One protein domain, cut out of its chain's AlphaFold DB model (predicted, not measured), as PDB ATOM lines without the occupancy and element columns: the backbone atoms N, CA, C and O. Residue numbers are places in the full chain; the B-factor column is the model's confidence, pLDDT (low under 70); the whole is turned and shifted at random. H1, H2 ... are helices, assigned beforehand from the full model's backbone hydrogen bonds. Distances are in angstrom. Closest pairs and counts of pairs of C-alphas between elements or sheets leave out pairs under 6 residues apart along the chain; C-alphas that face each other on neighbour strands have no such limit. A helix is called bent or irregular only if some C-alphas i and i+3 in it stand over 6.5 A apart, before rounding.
ATOM      1  N   GLU A  32     149.773 146.406 155.532       78.06
ATOM      2  CA  GLU A  32     151.151 146.219 155.106       78.06
ATOM      3  C   GLU A  32     151.837 145.278 156.093       78.06
ATOM      4  O   GLU A  32     151.730 145.439 157.311       78.06
ATOM      5  N   PHE A  33     152.513 144.274 155.551       83.12
ATOM      6  CA  PHE A  33     153.434 143.421 156.287       83.12
ATOM      7  C   PHE A  33     154.845 143.804 155.848       83.12
ATOM      8  O   PHE A  33     155.029 144.239 154.707       83.12
ATOM      9  N   ASP A  34     155.838 143.661 156.727       82.06
ATOM     10  CA  ASP A  34     157.222 143.845 156.296       82.06
ATOM     11  C   ASP A  34     157.572 142.859 155.162       82.06
ATOM     12  O   ASP A  34     156.894 141.848 154.952       82.06
ATOM     13  N   THR A  35     158.592 143.173 154.360       77.94
ATOM     14  CA  THR A  35     158.873 142.413 153.129       77.94
ATOM     15  C   THR A  35     159.223 140.947 153.389       77.94
ATOM     16  O   THR A  35     159.010 140.103 152.519       77.94
ATOM     17  N   GLU A  36     159.754 140.637 154.569       78.88
ATOM     18  CA  GLU A  36     160.165 139.290 154.950       78.88
ATOM     19  C   GLU A  36     158.956 138.463 155.416       78.88
ATOM     20  O   GLU A  36     158.700 137.379 154.887       78.88
ATOM     21  N   ASP A  37     158.140 139.007 156.320       77.62
ATOM     22  CA  ASP A  37     156.909 138.399 156.819       77.62
ATOM     23  C   ASP A  37     155.841 138.304 155.729       77.62
ATOM     24  O   ASP A  37     155.164 137.282 155.624       77.62
ATOM     25  N   GLY A  38     155.742 139.300 154.847       83.62
ATOM     26  CA  GLY A  38     154.881 139.262 153.666       83.62
ATOM     27  C   GLY A  38     155.203 138.069 152.761       83.62
ATOM     28  O   GLY A  38     154.334 137.233 152.502       83.62
ATOM     29  N   ALA A  39     156.469 137.911 152.359       81.25
ATOM     30  CA  ALA A  39     156.902 136.791 151.516       81.25
ATOM     31  C   ALA A  39     156.660 135.416 152.172       81.25
ATOM     32  O   ALA A  39     156.414 134.414 151.488       81.25
ATOM     33  N   ARG A  40     156.715 135.341 153.507       76.56
ATOM     34  CA  ARG A  40     156.367 134.122 154.244       76.56
ATOM     35  C   ARG A  40     154.857 133.876 154.253       76.56
ATOM     36  O   ARG A  40     154.413 132.778 153.914       76.56
ATOM     37  N   LEU A  41     154.056 134.884 154.599       83.69
ATOM     38  CA  LEU A  41     152.599 134.794 154.694       83.69
ATOM     39  C   LEU A  41     151.940 134.442 153.354       83.69
ATOM     40  O   LEU A  41     150.953 133.700 153.335       83.69
ATOM     41  N   GLU A  42     152.493 134.894 152.228       87.31
ATOM     42  CA  GLU A  42     152.006 134.543 150.886       87.31
ATOM     43  C   GLU A  42     151.979 133.030 150.625       87.31
ATOM     44  O   GLU A  42     151.207 132.548 149.792       87.31
ATOM     45  N   LYS A  43     152.771 132.242 151.353       81.69
ATOM     46  CA  LYS A  43     152.780 130.776 151.247       81.69
ATOM     47  C   LYS A  43     151.591 130.136 151.974       81.69
ATOM     48  O   LYS A  43     151.158 129.049 151.598       81.69
ATOM     49  N   PHE A  44     151.014 130.834 152.951       80.75
ATOM     50  CA  PHE A  44     149.906 130.367 153.789       80.75
ATOM     51  C   PHE A  44     148.554 130.941 153.383       80.75
ATOM     52  O   PHE A  44     147.534 130.300 153.634       80.75
ATOM     53  N   PHE A  45     148.526 132.105 152.735       88.69
ATOM     54  CA  PHE A  45     147.296 132.798 152.360       88.69
ATOM     55  C   PHE A  45     147.229 133.064 150.855       88.69
ATOM     56  O   PHE A  45     148.245 133.182 150.172       88.69
ATOM     57  N   SER A  46     146.018 133.123 150.300       92.00
ATOM     58  CA  SER A  46     145.818 133.444 148.879       92.00
ATOM     59  C   SER A  46     146.094 134.905 148.530       92.00
ATOM     60  O   SER A  46     146.415 135.181 147.377       92.00
ATOM     61  N   ASN A  47     145.994 135.810 149.504       90.81
ATOM     62  CA  ASN A  47     146.393 137.212 149.416       90.81
ATOM     63  C   ASN A  47     146.585 137.801 150.828       90.81
ATOM     64  O   ASN A  47     146.088 137.241 151.813       90.81
ATOM     65  N   LEU A  48     147.286 138.931 150.922       89.62
ATOM     66  CA  LEU A  48     147.583 139.623 152.187       89.62
ATOM     67  C   LEU A  48     146.903 140.992 152.300       89.62
ATOM     68  O   LEU A  48     146.747 141.528 153.394       89.62
ATOM     69  N   ASP A  49     146.443 141.509 151.170       85.12
ATOM     70  CA  ASP A  49     145.986 142.873 150.948       85.12
ATOM     71  C   ASP A  49     144.461 142.987 150.803       85.12
ATOM     72  O   ASP A  49     143.945 144.098 150.781       85.12
ATOM     73  N   LEU A  50     143.712 141.874 150.751       89.19
ATOM     74  CA  LEU A  50     142.246 141.893 150.620       89.19
ATOM     75  C   LEU A  50     141.533 141.437 151.907       89.19
ATOM     76  O   LEU A  50     142.088 140.650 152.688       89.19
ATOM     77  N   PRO A  51     140.274 141.877 152.127       89.50
ATOM     78  CA  PRO A  51     139.433 141.405 153.233       89.50
ATOM     79  C   PRO A  51     138.943 139.962 153.054       89.50
ATOM     80  O   PRO A  51     138.480 139.348 154.014       89.50
ATOM     81  N   VAL A  52     139.027 139.414 151.838       91.06
ATOM     82  CA  VAL A  52     138.591 138.054 151.500       91.06
ATOM     83  C   VAL A  52     139.791 137.258 151.006       91.06
ATOM     84  O   VAL A  52     140.380 137.570 149.972       91.06
ATOM     85  N   PHE A  53     140.148 136.210 151.740       90.06
ATOM     86  CA  PHE A  53     141.286 135.345 151.447       90.06
ATOM     87  C   PHE A  53     141.011 133.918 151.934       90.06
ATOM     88  O   PHE A  53     140.082 133.667 152.699       90.06
ATOM     89  N   SER A  54     141.821 132.969 151.474       89.69
ATOM     90  CA  SER A  54     141.771 131.563 151.877       89.69
ATOM     91  C   SER A  54     143.113 131.134 152.455       89.69
ATOM     92  O   SER A  54     144.158 131.671 152.079       89.69
ATOM     93  N   THR A  55     143.095 130.146 153.351       86.31
ATOM     94  CA  THR A  55     144.311 129.455 153.785       86.31
ATOM     95  C   THR A  55     144.718 128.418 152.737       86.31
ATOM     96  O   THR A  55     143.888 127.656 152.243       86.31
ATOM     97  N   LYS A  56     146.007 128.370 152.401       84.50
ATOM     98  CA  LYS A  56     146.627 127.354 151.531       84.50
ATOM     99  C   LYS A  56     146.996 126.076 152.295       84.50
ATOM    100  O   LYS A  56     147.309 125.060 151.685       84.50
ATOM    101  N   ILE A  57     146.936 126.135 153.622       77.94
ATOM    102  CA  ILE A  57     147.172 125.025 154.546       77.94
ATOM    103  C   ILE A  57     145.851 124.440 155.068       77.94
ATOM    104  O   ILE A  57     144.852 125.153 155.192       77.94
ATOM    105  N   LEU A  58     145.867 123.146 155.396       74.25
ATOM    106  CA  LEU A  58     144.753 122.401 155.997       74.25
ATOM    107  C   LEU A  58     145.136 121.868 157.387       74.25
ATOM    108  O   LEU A  58     146.272 122.018 157.835       74.25
ATOM    109  N   GLY A  59     144.188 121.219 158.066       79.88
ATOM    110  CA  GLY A  59     144.437 120.528 159.327       79.88
ATOM    111  C   GLY A  59     144.441 121.446 160.545       79.88
ATOM    112  O   GLY A  59     143.874 122.544 160.541       79.88
ATOM    113  N   ILE A  60     145.058 120.963 161.622       80.38
ATOM    114  CA  ILE A  60     144.931 121.532 162.969       80.38
ATOM    115  C   ILE A  60     145.394 122.994 163.054       80.38
ATOM    116  O   ILE A  60     144.775 123.793 163.749       80.38
ATOM    117  N   LEU A  61     146.413 123.381 162.281       78.69
ATOM    118  CA  LEU A  61     146.898 124.758 162.209       78.69
ATOM    119  C   LEU A  61     145.834 125.712 161.641       78.69
ATOM    120  O   LEU A  61     145.557 126.750 162.239       78.69
ATOM    121  N   SER A  62     145.188 125.335 160.532       80.31
ATOM    122  CA  SER A  62     144.119 126.139 159.921       80.31
ATOM    123  C   SER A  62     142.925 126.316 160.865       80.31
ATOM    124  O   SER A  62     142.431 127.431 161.040       80.31
ATOM    125  N   GLY A  63     142.533 125.246 161.565       83.81
ATOM    126  CA  GLY A  63     141.464 125.316 162.554       83.81
ATOM    127  C   GLY A  63     141.845 126.147 163.781       83.81
ATOM    128  O   GLY A  63     141.007 126.888 164.285       83.81
ATOM    129  N   ALA A  64     143.088 126.062 164.272       80.75
ATOM    130  CA  ALA A  64     143.557 126.864 165.410       80.75
ATOM    131  C   ALA A  64     143.535 128.366 165.087       80.75
ATOM    132  O   ALA A  64     143.040 129.170 165.881       80.75
ATOM    133  N   LEU A  65     144.020 128.738 163.898       79.94
ATOM    134  CA  LEU A  65     143.987 130.115 163.406       79.94
ATOM    135  C   LEU A  65     142.552 130.638 163.276       79.94
ATOM    136  O   LEU A  65     142.248 131.712 163.793       79.94
ATOM    137  N   GLY A  66     141.658 129.862 162.653       80.56
ATOM    138  CA  GLY A  66     140.242 130.223 162.538       80.56
ATOM    139  C   GLY A  66     139.561 130.360 163.902       80.56
ATOM    140  O   GLY A  66     138.852 131.330 164.152       80.56
ATOM    141  N   SER A  67     139.842 129.448 164.833       80.56
ATOM    142  CA  SER A  67     139.255 129.465 166.180       80.56
ATOM    143  C   SER A  67     139.662 130.697 166.988       80.56
ATOM    144  O   SER A  67     138.844 131.262 167.715       80.56
ATOM    145  N   LYS A  68     140.911 131.165 166.841       78.94
ATOM    146  CA  LYS A  68     141.380 132.386 167.512       78.94
ATOM    147  C   LYS A  68     140.610 133.641 167.075       78.94
ATOM    148  O   LYS A  68     140.473 134.548 167.896       78.94
ATOM    149  N   GLN A  69     140.048 133.692 165.860       77.75
ATOM    150  CA  GLN A  69     139.290 134.865 165.387       77.75
ATOM    151  C   GLN A  69     138.085 135.205 166.257       77.75
ATOM    152  O   GLN A  69     137.729 136.371 166.370       77.75
ATOM    153  N   SER A  70     137.456 134.214 166.895       75.56
ATOM    154  CA  SER A  70     136.256 134.469 167.695       75.56
ATOM    155  C   SER A  70     136.514 135.411 168.877       75.56
ATOM    156  O   SER A  70     135.570 136.034 169.358       75.56
ATOM    157  N   ARG A  71     137.756 135.480 169.381       72.56
ATOM    158  CA  ARG A  71     138.114 136.227 170.600       72.56
ATOM    159  C   ARG A  71     139.285 137.199 170.408       72.56
ATOM    160  O   ARG A  71     139.603 137.927 171.343       72.56
ATOM    161  N   ASN A  72     139.927 137.211 169.236       76.38
ATOM    162  CA  ASN A  72     141.063 138.081 168.938       76.38
ATOM    163  C   ASN A  72     140.611 139.283 168.086       76.38
ATOM    164  O   ASN A  72     140.029 139.067 167.024       76.38
ATOM    165  N   PRO A  73     140.882 140.537 168.497       79.12
ATOM    166  CA  PRO A  73     140.597 141.710 167.665       79.12
ATOM    167  C   PRO A  73     141.475 141.796 166.401       79.12
ATOM    168  O   PRO A  73     141.178 142.584 165.501       79.12
ATOM    169  N   LYS A  74     142.564 141.020 166.323       83.75
ATOM    170  CA  LYS A  74     143.459 140.940 165.159       83.75
ATOM    171  C   LYS A  74     142.886 140.003 164.087       83.75
ATOM    172  O   LYS A  74     142.199 139.033 164.397       83.75
ATOM    173  N   ASP A  75     143.218 140.246 162.815       85.19
ATOM    174  CA  ASP A  75     142.909 139.280 161.753       85.19
ATOM    175  C   ASP A  75     143.845 138.060 161.826       85.19
ATOM    176  O   ASP A  75     144.832 138.057 162.564       85.19
ATOM    177  N   VAL A  76     143.544 137.008 161.061       87.12
ATOM    178  CA  VAL A  76     144.306 135.746 161.107       87.12
ATOM    179  C   VAL A  76     145.755 135.911 160.658       87.12
ATOM    180  O   VAL A  76     146.623 135.254 161.229       87.12
ATOM    181  N   ARG A  77     146.039 136.783 159.684       87.69
ATOM    182  CA  ARG A  77     147.406 137.013 159.192       87.69
ATOM    183  C   ARG A  77     148.251 137.686 160.268       87.69
ATOM    184  O   ARG A  77     149.304 137.168 160.622       87.69
ATOM    185  N   THR A  78     147.740 138.763 160.870       85.50
ATOM    186  CA  THR A  78     148.401 139.429 162.005       85.50
ATOM    187  C   THR A  78     148.505 138.514 163.226       85.50
ATOM    188  O   THR A  78     149.540 138.492 163.875       85.50
ATOM    189  N   THR A  79     147.477 137.712 163.521       83.44
ATOM    190  CA  THR A  79     147.528 136.723 164.613       83.44
ATOM    191  C   THR A  79     148.652 135.716 164.392       83.44
ATOM    192  O   THR A  79     149.343 135.364 165.343       83.44
ATOM    193  N   LEU A  80     148.849 135.246 163.155       82.25
ATOM    194  CA  LEU A  80     149.949 134.344 162.833       82.25
ATOM    195  C   LEU A  80     151.295 135.029 163.108       82.25
ATOM    196  O   LEU A  80     152.080 134.505 163.885       82.25
ATOM    197  N   VAL A  81     151.537 136.225 162.570       80.88
ATOM    198  CA  VAL A  81     152.818 136.925 162.777       80.88
ATOM    199  C   VAL A  81     153.066 137.269 164.246       80.88
ATOM    200  O   VAL A  81     154.079 136.881 164.817       80.88
ATOM    201  N   GLU A  82     152.133 137.972 164.879       79.69
ATOM    202  CA  GLU A  82     152.367 138.574 166.192       79.69
ATOM    203  C   GLU A  82     152.179 137.599 167.356       79.69
ATOM    204  O   GLU A  82     152.827 137.761 168.386       79.69
ATOM    205  N   ASP A  83     151.290 136.608 167.226       75.38
ATOM    206  CA  ASP A  83     150.972 135.701 168.335       75.38
ATOM    207  C   ASP A  83     151.541 134.288 168.132       75.38
ATOM    208  O   ASP A  83     151.623 133.535 169.103       75.38
ATOM    209  N   VAL A  84     151.855 133.881 166.896       70.44
ATOM    210  CA  VAL A  84     152.376 132.531 166.596       70.44
ATOM    211  C   VAL A  84     153.863 132.564 166.281       70.44
ATOM    212  O   VAL A  84     154.610 131.792 166.866       70.44
ATOM    213  N   LEU A  85     154.310 133.480 165.420       70.81
ATOM    214  CA  LEU A  85     155.729 133.626 165.060       70.81
ATOM    215  C   LEU A  85     156.540 134.443 166.075       70.81
ATOM    216  O   LEU A  85     157.723 134.703 165.855       70.81
ATOM    217  N   ALA A  86     155.921 134.852 167.185       72.44
ATOM    218  CA  ALA A  86     156.632 135.411 168.330       72.44
ATOM    219  C   ALA A  86     157.422 134.346 169.115       72.44
ATOM    220  O   ALA A  86     158.355 134.691 169.836       72.44
ATOM    221  N   ASP A  87     157.055 133.070 168.985       75.31
ATOM    222  CA  ASP A  87     157.779 131.933 169.557       75.31
ATOM    223  C   ASP A  87     158.925 131.501 168.624       75.31
ATOM    224  O   ASP A  87     158.687 131.248 167.445       75.31
ATOM    225  N   GLU A  88     160.164 131.419 169.130       72.38
ATOM    226  CA  GLU A  88     161.359 131.136 168.310       72.38
ATOM    227  C   GLU A  88     161.301 129.762 167.626       72.38
ATOM    228  O   GLU A  88     161.721 129.637 166.477       72.38
ATOM    229  N   GLU A  89     160.740 128.747 168.288       69.00
ATOM    230  CA  GLU A  89     160.594 127.396 167.728       69.00
ATOM    231  C   GLU A  89     159.576 127.389 166.579       69.00
ATOM    232  O   GLU A  89     159.849 126.892 165.484       69.00
ATOM    233  N   SER A  90     158.423 128.031 166.783       67.00
ATOM    234  CA  SER A  90     157.405 128.210 165.745       67.00
ATOM    235  C   SER A  90     157.898 129.093 164.595       67.00
ATOM    236  O   SER A  90     157.540 128.842 163.444       67.00
ATOM    237  N   ARG A  91     158.740 130.094 164.880       69.69
ATOM    238  CA  ARG A  91     159.367 130.959 163.873       69.69
ATOM    239  C   ARG A  91     160.383 130.188 163.033       69.69
ATOM    240  O   ARG A  91     160.308 130.264 161.812       69.69
ATOM    241  N   ALA A  92     161.238 129.377 163.652       69.69
ATOM    242  CA  ALA A  92     162.179 128.511 162.944       69.69
ATOM    243  C   ALA A  92     161.458 127.486 162.048       69.69
ATOM    244  O   ALA A  92     161.779 127.359 160.865       69.69
ATOM    245  N   ALA A  93     160.414 126.824 162.562       67.38
ATOM    246  CA  ALA A  93     159.590 125.900 161.774       67.38
ATOM    247  C   ALA A  93     158.893 126.597 160.589       67.38
ATOM    248  O   ALA A  93     158.772 126.035 159.497       67.38
ATOM    249  N   PHE A  94     158.441 127.835 160.790       67.38
ATOM    250  CA  PHE A  94     157.843 128.659 159.744       67.38
ATOM    251  C   PHE A  94     158.864 129.102 158.685       67.38
ATOM    252  O   PHE A  94     158.553 129.063 157.490       67.38
ATOM    253  N   ASP A  95     160.080 129.459 159.101       65.56
ATOM    254  CA  ASP A  95     161.188 129.880 158.236       65.56
ATOM    255  C   ASP A  95     161.664 128.758 157.312       65.56
ATOM    256  O   ASP A  95     161.883 128.978 156.118       65.56
ATOM    257  N   GLU A  96     161.726 127.534 157.828       65.38
ATOM    258  CA  GLU A  96     162.061 126.337 157.051       65.38
ATOM    259  C   GLU A  96     160.896 125.827 156.185       65.38
ATOM    260  O   GLU A  96     161.062 124.873 155.421       65.38
ATOM    261  N   LEU A  97     159.710 126.448 156.283       59.62
ATOM    262  CA  LEU A  97     158.448 125.943 155.723       59.62
ATOM    263  C   LEU A  97     158.139 124.504 156.140       59.62
ATOM    264  O   LEU A  97     157.496 123.740 155.410       59.62
ATOM    265  N   ASN A  98     158.571 124.137 157.337       64.38
ATOM    266  CA  ASN A  98     158.346 122.825 157.890       64.38
ATOM    267  C   ASN A  98     156.934 122.777 158.490       64.38
ATOM    268  O   ASN A  98     156.707 122.943 159.688       64.38
ATOM    269  N   VAL A  99     155.946 122.601 157.606       62.69
ATOM    270  CA  VAL A  99     154.520 122.507 157.962       62.69
ATOM    271  C   VAL A  99     154.262 121.460 159.061       62.69
ATOM    272  O   VAL A  99     153.472 121.767 159.955       62.69
ATOM    273  N   PRO A 100     154.900 120.268 159.059       60.03
ATOM    274  CA  PRO A 100     154.833 119.334 160.185       60.03
ATOM    275  C   PRO A 100     155.231 119.936 161.540       60.03
ATOM    276  O   PRO A 100     154.485 119.775 162.507       60.03
ATOM    277  N   ASP A 101     156.342 120.669 161.612       59.59
ATOM    278  CA  ASP A 101     156.831 121.236 162.874       59.59
ATOM    279  C   ASP A 101     155.950 122.396 163.354       59.59
ATOM    280  O   ASP A 101     155.605 122.462 164.531       59.59
ATOM    281  N   LEU A 102     155.437 123.226 162.439       61.06
ATOM    282  CA  LEU A 102     154.470 124.286 162.761       61.06
ATOM    283  C   LEU A 102     153.112 123.729 163.244       61.06
ATOM    284  O   LEU A 102     152.415 124.325 164.073       61.06
ATOM    285  N   VAL A 103     152.718 122.562 162.726       63.31
ATOM    286  CA  VAL A 103     151.549 121.801 163.190       63.31
ATOM    287  C   VAL A 103     151.768 121.261 164.612       63.31
ATOM    288  O   VAL A 103     150.834 121.286 165.427       63.31
ATOM    289  N   GLN A 104     152.982 120.807 164.930       61.72
ATOM    290  CA  GLN A 104     153.344 120.293 166.254       61.72
ATOM    291  C   GLN A 104     153.516 121.406 167.300       61.72
ATOM    292  O   GLN A 104     152.944 121.290 168.383       61.72
ATOM    293  N   SER A 105     154.218 122.501 166.995       63.69
ATOM    294  CA  SER A 105     154.514 123.563 167.968       63.69
ATOM    295  C   SER A 105     153.270 124.385 168.335       63.69
ATOM    296  O   SER A 105     152.919 124.530 169.510       63.69
ATOM    297  N   PHE A 106     152.526 124.870 167.334       65.38
ATOM    298  CA  PHE A 106     151.421 125.802 167.557       65.38
ATOM    299  C   PHE A 106     150.049 125.122 167.584       65.38
ATOM    300  O   PHE A 106     149.280 125.282 168.539       65.38
ATOM    301  N   GLY A 107     149.724 124.364 166.532       66.81
ATOM    302  CA  GLY A 107     148.396 123.768 166.363       66.81
ATOM    303  C   GLY A 107     148.062 122.797 167.496       66.81
ATOM    304  O   GLY A 107     147.042 122.941 168.172       66.81
ATOM    305  N   THR A 108     148.961 121.853 167.765       70.12
ATOM    306  CA  THR A 108     148.798 120.867 168.841       70.12
ATOM    307  C   THR A 108     148.727 121.533 170.219       70.12
ATOM    308  O   THR A 108     147.805 121.239 170.980       70.12
ATOM    309  N   GLY A 109     149.623 122.476 170.537       69.06
ATOM    310  CA  GLY A 109     149.620 123.180 171.826       69.06
ATOM    311  C   GLY A 109     148.338 123.984 172.089       69.06
ATOM    312  O   GLY A 109     147.815 123.969 173.207       69.06
ATOM    313  N   PHE A 110     147.783 124.645 171.065       72.06
ATOM    314  CA  PHE A 110     146.499 125.349 171.167       72.06
ATOM    315  C   PHE A 110     145.360 124.397 171.548       72.06
ATOM    316  O   PHE A 110     144.669 124.628 172.543       72.06
ATOM    317  N   TYR A 111     145.193 123.302 170.802       72.56
ATOM    318  CA  TYR A 111     144.104 122.356 171.052       72.56
ATOM    319  C   TYR A 111     144.293 121.546 172.336       72.56
ATOM    320  O   TYR A 111     143.298 121.214 172.969       72.56
ATOM    321  N   GLN A 112     145.527 121.274 172.778       73.00
ATOM    322  CA  GLN A 112     145.759 120.670 174.097       73.00
ATOM    323  C   GLN A 112     145.176 121.522 175.226       73.00
ATOM    324  O   GLN A 112     144.539 120.966 176.117       73.00
ATOM    325  N   ARG A 113     145.347 122.849 175.180       67.81
ATOM    326  CA  ARG A 113     144.772 123.761 176.181       67.81
ATOM    327  C   ARG A 113     143.255 123.853 176.043       67.81
ATOM    328  O   ARG A 113     142.524 123.530 176.972       67.81
ATOM    329  N   VAL A 114     142.777 124.204 174.850       62.00
ATOM    330  CA  VAL A 114     141.356 124.503 174.611       62.00
ATOM    331  C   VAL A 114     140.455 123.275 174.786       62.00
ATOM    332  O   VAL A 114     139.397 123.376 175.406       62.00
ATOM    333  N   PHE A 115     140.872 122.106 174.291       62.62
ATOM    334  CA  PHE A 115     140.078 120.878 174.398       62.62
ATOM    335  C   PHE A 115     140.060 120.325 175.832       62.62
ATOM    336  O   PHE A 115     139.055 119.756 176.253       62.62
ATOM    337  N   SER A 116     141.136 120.536 176.603       58.66
ATOM    338  CA  SER A 116     141.197 120.135 178.017       58.66
ATOM    339  C   SER A 116     140.393 121.058 178.937       58.66
ATOM    340  O   SER A 116     139.880 120.593 179.951       58.66
ATOM    341  N   GLU A 117     140.282 122.348 178.603       50.06
ATOM    342  CA  GLU A 117     139.650 123.359 179.465       50.06
ATOM    343  C   GLU A 117     138.144 123.532 179.220       50.06
ATOM    344  O   GLU A 117     137.409 123.797 180.170       50.06
ATOM    345  N   PHE A 118     137.664 123.382 177.977       50.41
ATOM    346  CA  PHE A 118     136.295 123.794 177.621       50.41
ATOM    347  C   PHE A 118     135.404 122.688 177.043       50.41
ATOM    348  O   PHE A 118     134.191 122.874 177.001       50.41
ATOM    349  N   GLY A 119     135.963 121.548 176.609       56.75
ATOM    350  CA  GLY A 119     135.181 120.428 176.059       56.75
ATOM    351  C   GLY A 119     134.315 120.785 174.840       56.75
ATOM    352  O   GLY A 119     133.323 120.111 174.578       56.75
ATOM    353  N   ASP A 120     134.652 121.865 174.131       61.69
ATOM    354  CA  ASP A 120     133.843 122.408 173.043       61.69
ATOM    355  C   ASP A 120     134.113 121.646 171.736       61.69
ATOM    356  O   ASP A 120     135.038 121.954 170.977       61.69
ATOM    357  N   ASP A 121     133.299 120.619 171.483       66.12
ATOM    358  CA  ASP A 121     133.381 119.781 170.282       66.12
ATOM    359  C   ASP A 121     133.188 120.586 168.977       66.12
ATOM    360  O   ASP A 121     133.605 120.130 167.908       66.12
ATOM    361  N   SER A 122     132.614 121.800 169.033       75.00
ATOM    362  CA  SER A 122     132.413 122.642 167.844       75.00
ATOM    363  C   SER A 122     133.732 123.139 167.242       75.00
ATOM    364  O   SER A 122     133.846 123.287 166.025       75.00
ATOM    365  N   ILE A 123     134.779 123.293 168.057       76.81
ATOM    366  CA  ILE A 123     136.105 123.736 167.598       76.81
ATOM    367  C   ILE A 123     136.777 122.635 166.752       76.81
ATOM    368  O   ILE A 123     137.535 122.919 165.827       76.81
ATOM    369  N   ALA A 124     136.437 121.361 166.967       83.19
ATOM    370  CA  ALA A 124     136.896 120.278 166.097       83.19
ATOM    371  C   ALA A 124     136.267 120.341 164.686       83.19
ATOM    372  O   ALA A 124     136.827 119.785 163.736       83.19
ATOM    373  N   GLN A 125     135.136 121.036 164.509       87.06
ATOM    374  CA  GLN A 125     134.466 121.146 163.208       87.06
ATOM    375  C   GLN A 125     135.212 122.042 162.218       87.06
ATOM    376  O   GLN A 125     135.080 121.849 161.008       87.06
ATOM    377  N   VAL A 126     136.012 122.994 162.711       85.50
ATOM    378  CA  VAL A 126     136.787 123.921 161.868       85.50
ATOM    379  C   VAL A 126     138.155 123.368 161.461       85.50
ATOM    380  O   VAL A 126     138.924 124.063 160.804       85.50
ATOM    381  N   VAL A 127     138.476 122.125 161.838       88.50
ATOM    382  CA  VAL A 127     139.720 121.439 161.465       88.50
ATOM    383  C   VAL A 127     139.445 120.504 160.282       88.50
ATOM    384  O   VAL A 127     139.008 119.374 160.510       88.50
TER     385      VAL A 127
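AT A GLANCE: This is residues 32 to 127 of the 619 residues of an uncharacterized protein of Candidatus Woesearchaeota archaeon (UniProt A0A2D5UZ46). Short helix H2 lies near the middle, crossed by H3, H6 and the long, kinked H5; H4 packs on the first part of H5, and H6 folds back from its far end to pack on H2. H1 sits at the opposite end from H6, near H3 and H4, and a long looping stretch, residues 42 to 59, leads from it to H2. The printed part has 96 residues with six named helices, H1 to H6 in order along the chain, and no named strand; the class is all helix, with 59 residues in the helices. The whole is compact, with a radius of gyration of the C-alphas of 13.0 A and spans of 39 by 28 by 21 A.

HOW THE PARTS SIT: H1, residues 35 to 41, touches no helix but is near H3, residues 76 to 84: the C-alphas of Leu 41 and Arg 77, their closest, are 7.2 A apart. H2, residues 60 to 68, is the hub. H2 touches H3, about perpendicular at 80 degrees, closest at the C-alphas of Leu 65 and Val 76, 6.1 A. H4, residues 88 to 95, touches residues 99 to 106 of H5, residues 99 to 118, at a steep tilt of 48 degrees, opposite ways; the closest C-alphas, of Ala 93 and Leu 102, are 5.5 A apart. Residues 102 to 111 of H5 touch H2 at a steep tilt of 50 degrees, the same way, with the C-alphas of Leu 61 and Gly 107 closest at 4.5 A. H6, residues 121 to 126, touches H2 at 71 degrees, only just about perpendicular; the closest C-alphas, of Gly 63 and Val 126, are 4.9 A apart. The four touching pairs show mostly crossed packing, with no shallow tilt. H1 and H5 are apart, and H4 and H6 are apart. In H1, H2, H3 and H4 every O i to N i+4 pair is within hydrogen-bond range; in H5 14 of 16 are, and in H6 0 of 2, beside 3 of 3 O i to N i+3 pairs.

IN THESE COORDINATES: H1 begins at C-alpha 35, (158.873, 142.413, 153.129), and measures 10.0 A. H2 measures 12.3 A, H3 10.3 A and H4 10.2 A. H5 runs 26.8 A from C-alpha 99, (154.520, 122.507, 157.962), with a kink of 31 degrees near residue 108; it is neither bent nor irregular, but only just: C-alphas 105 and 108 are 6.4 A apart. H6 measures 10.0 A and ends at C-alpha 126, (136.787, 123.921, 161.868).

THE WHOLE: The two C-alphas farthest apart, those of Thr 35 and Gly 119, are 39.6 A apart. The printed part has no cut. The link from H1 to H2 is long, with 18 residues; that from H2 to H3 is short, and the other three are tight. Residues 116 to 121 stand free, of which 116 to 118 belong to H5. The mean pLDDT of the printed part is 75.7; it is under 70 in residues 89 to 107, residue 109 and residues 113 to 121.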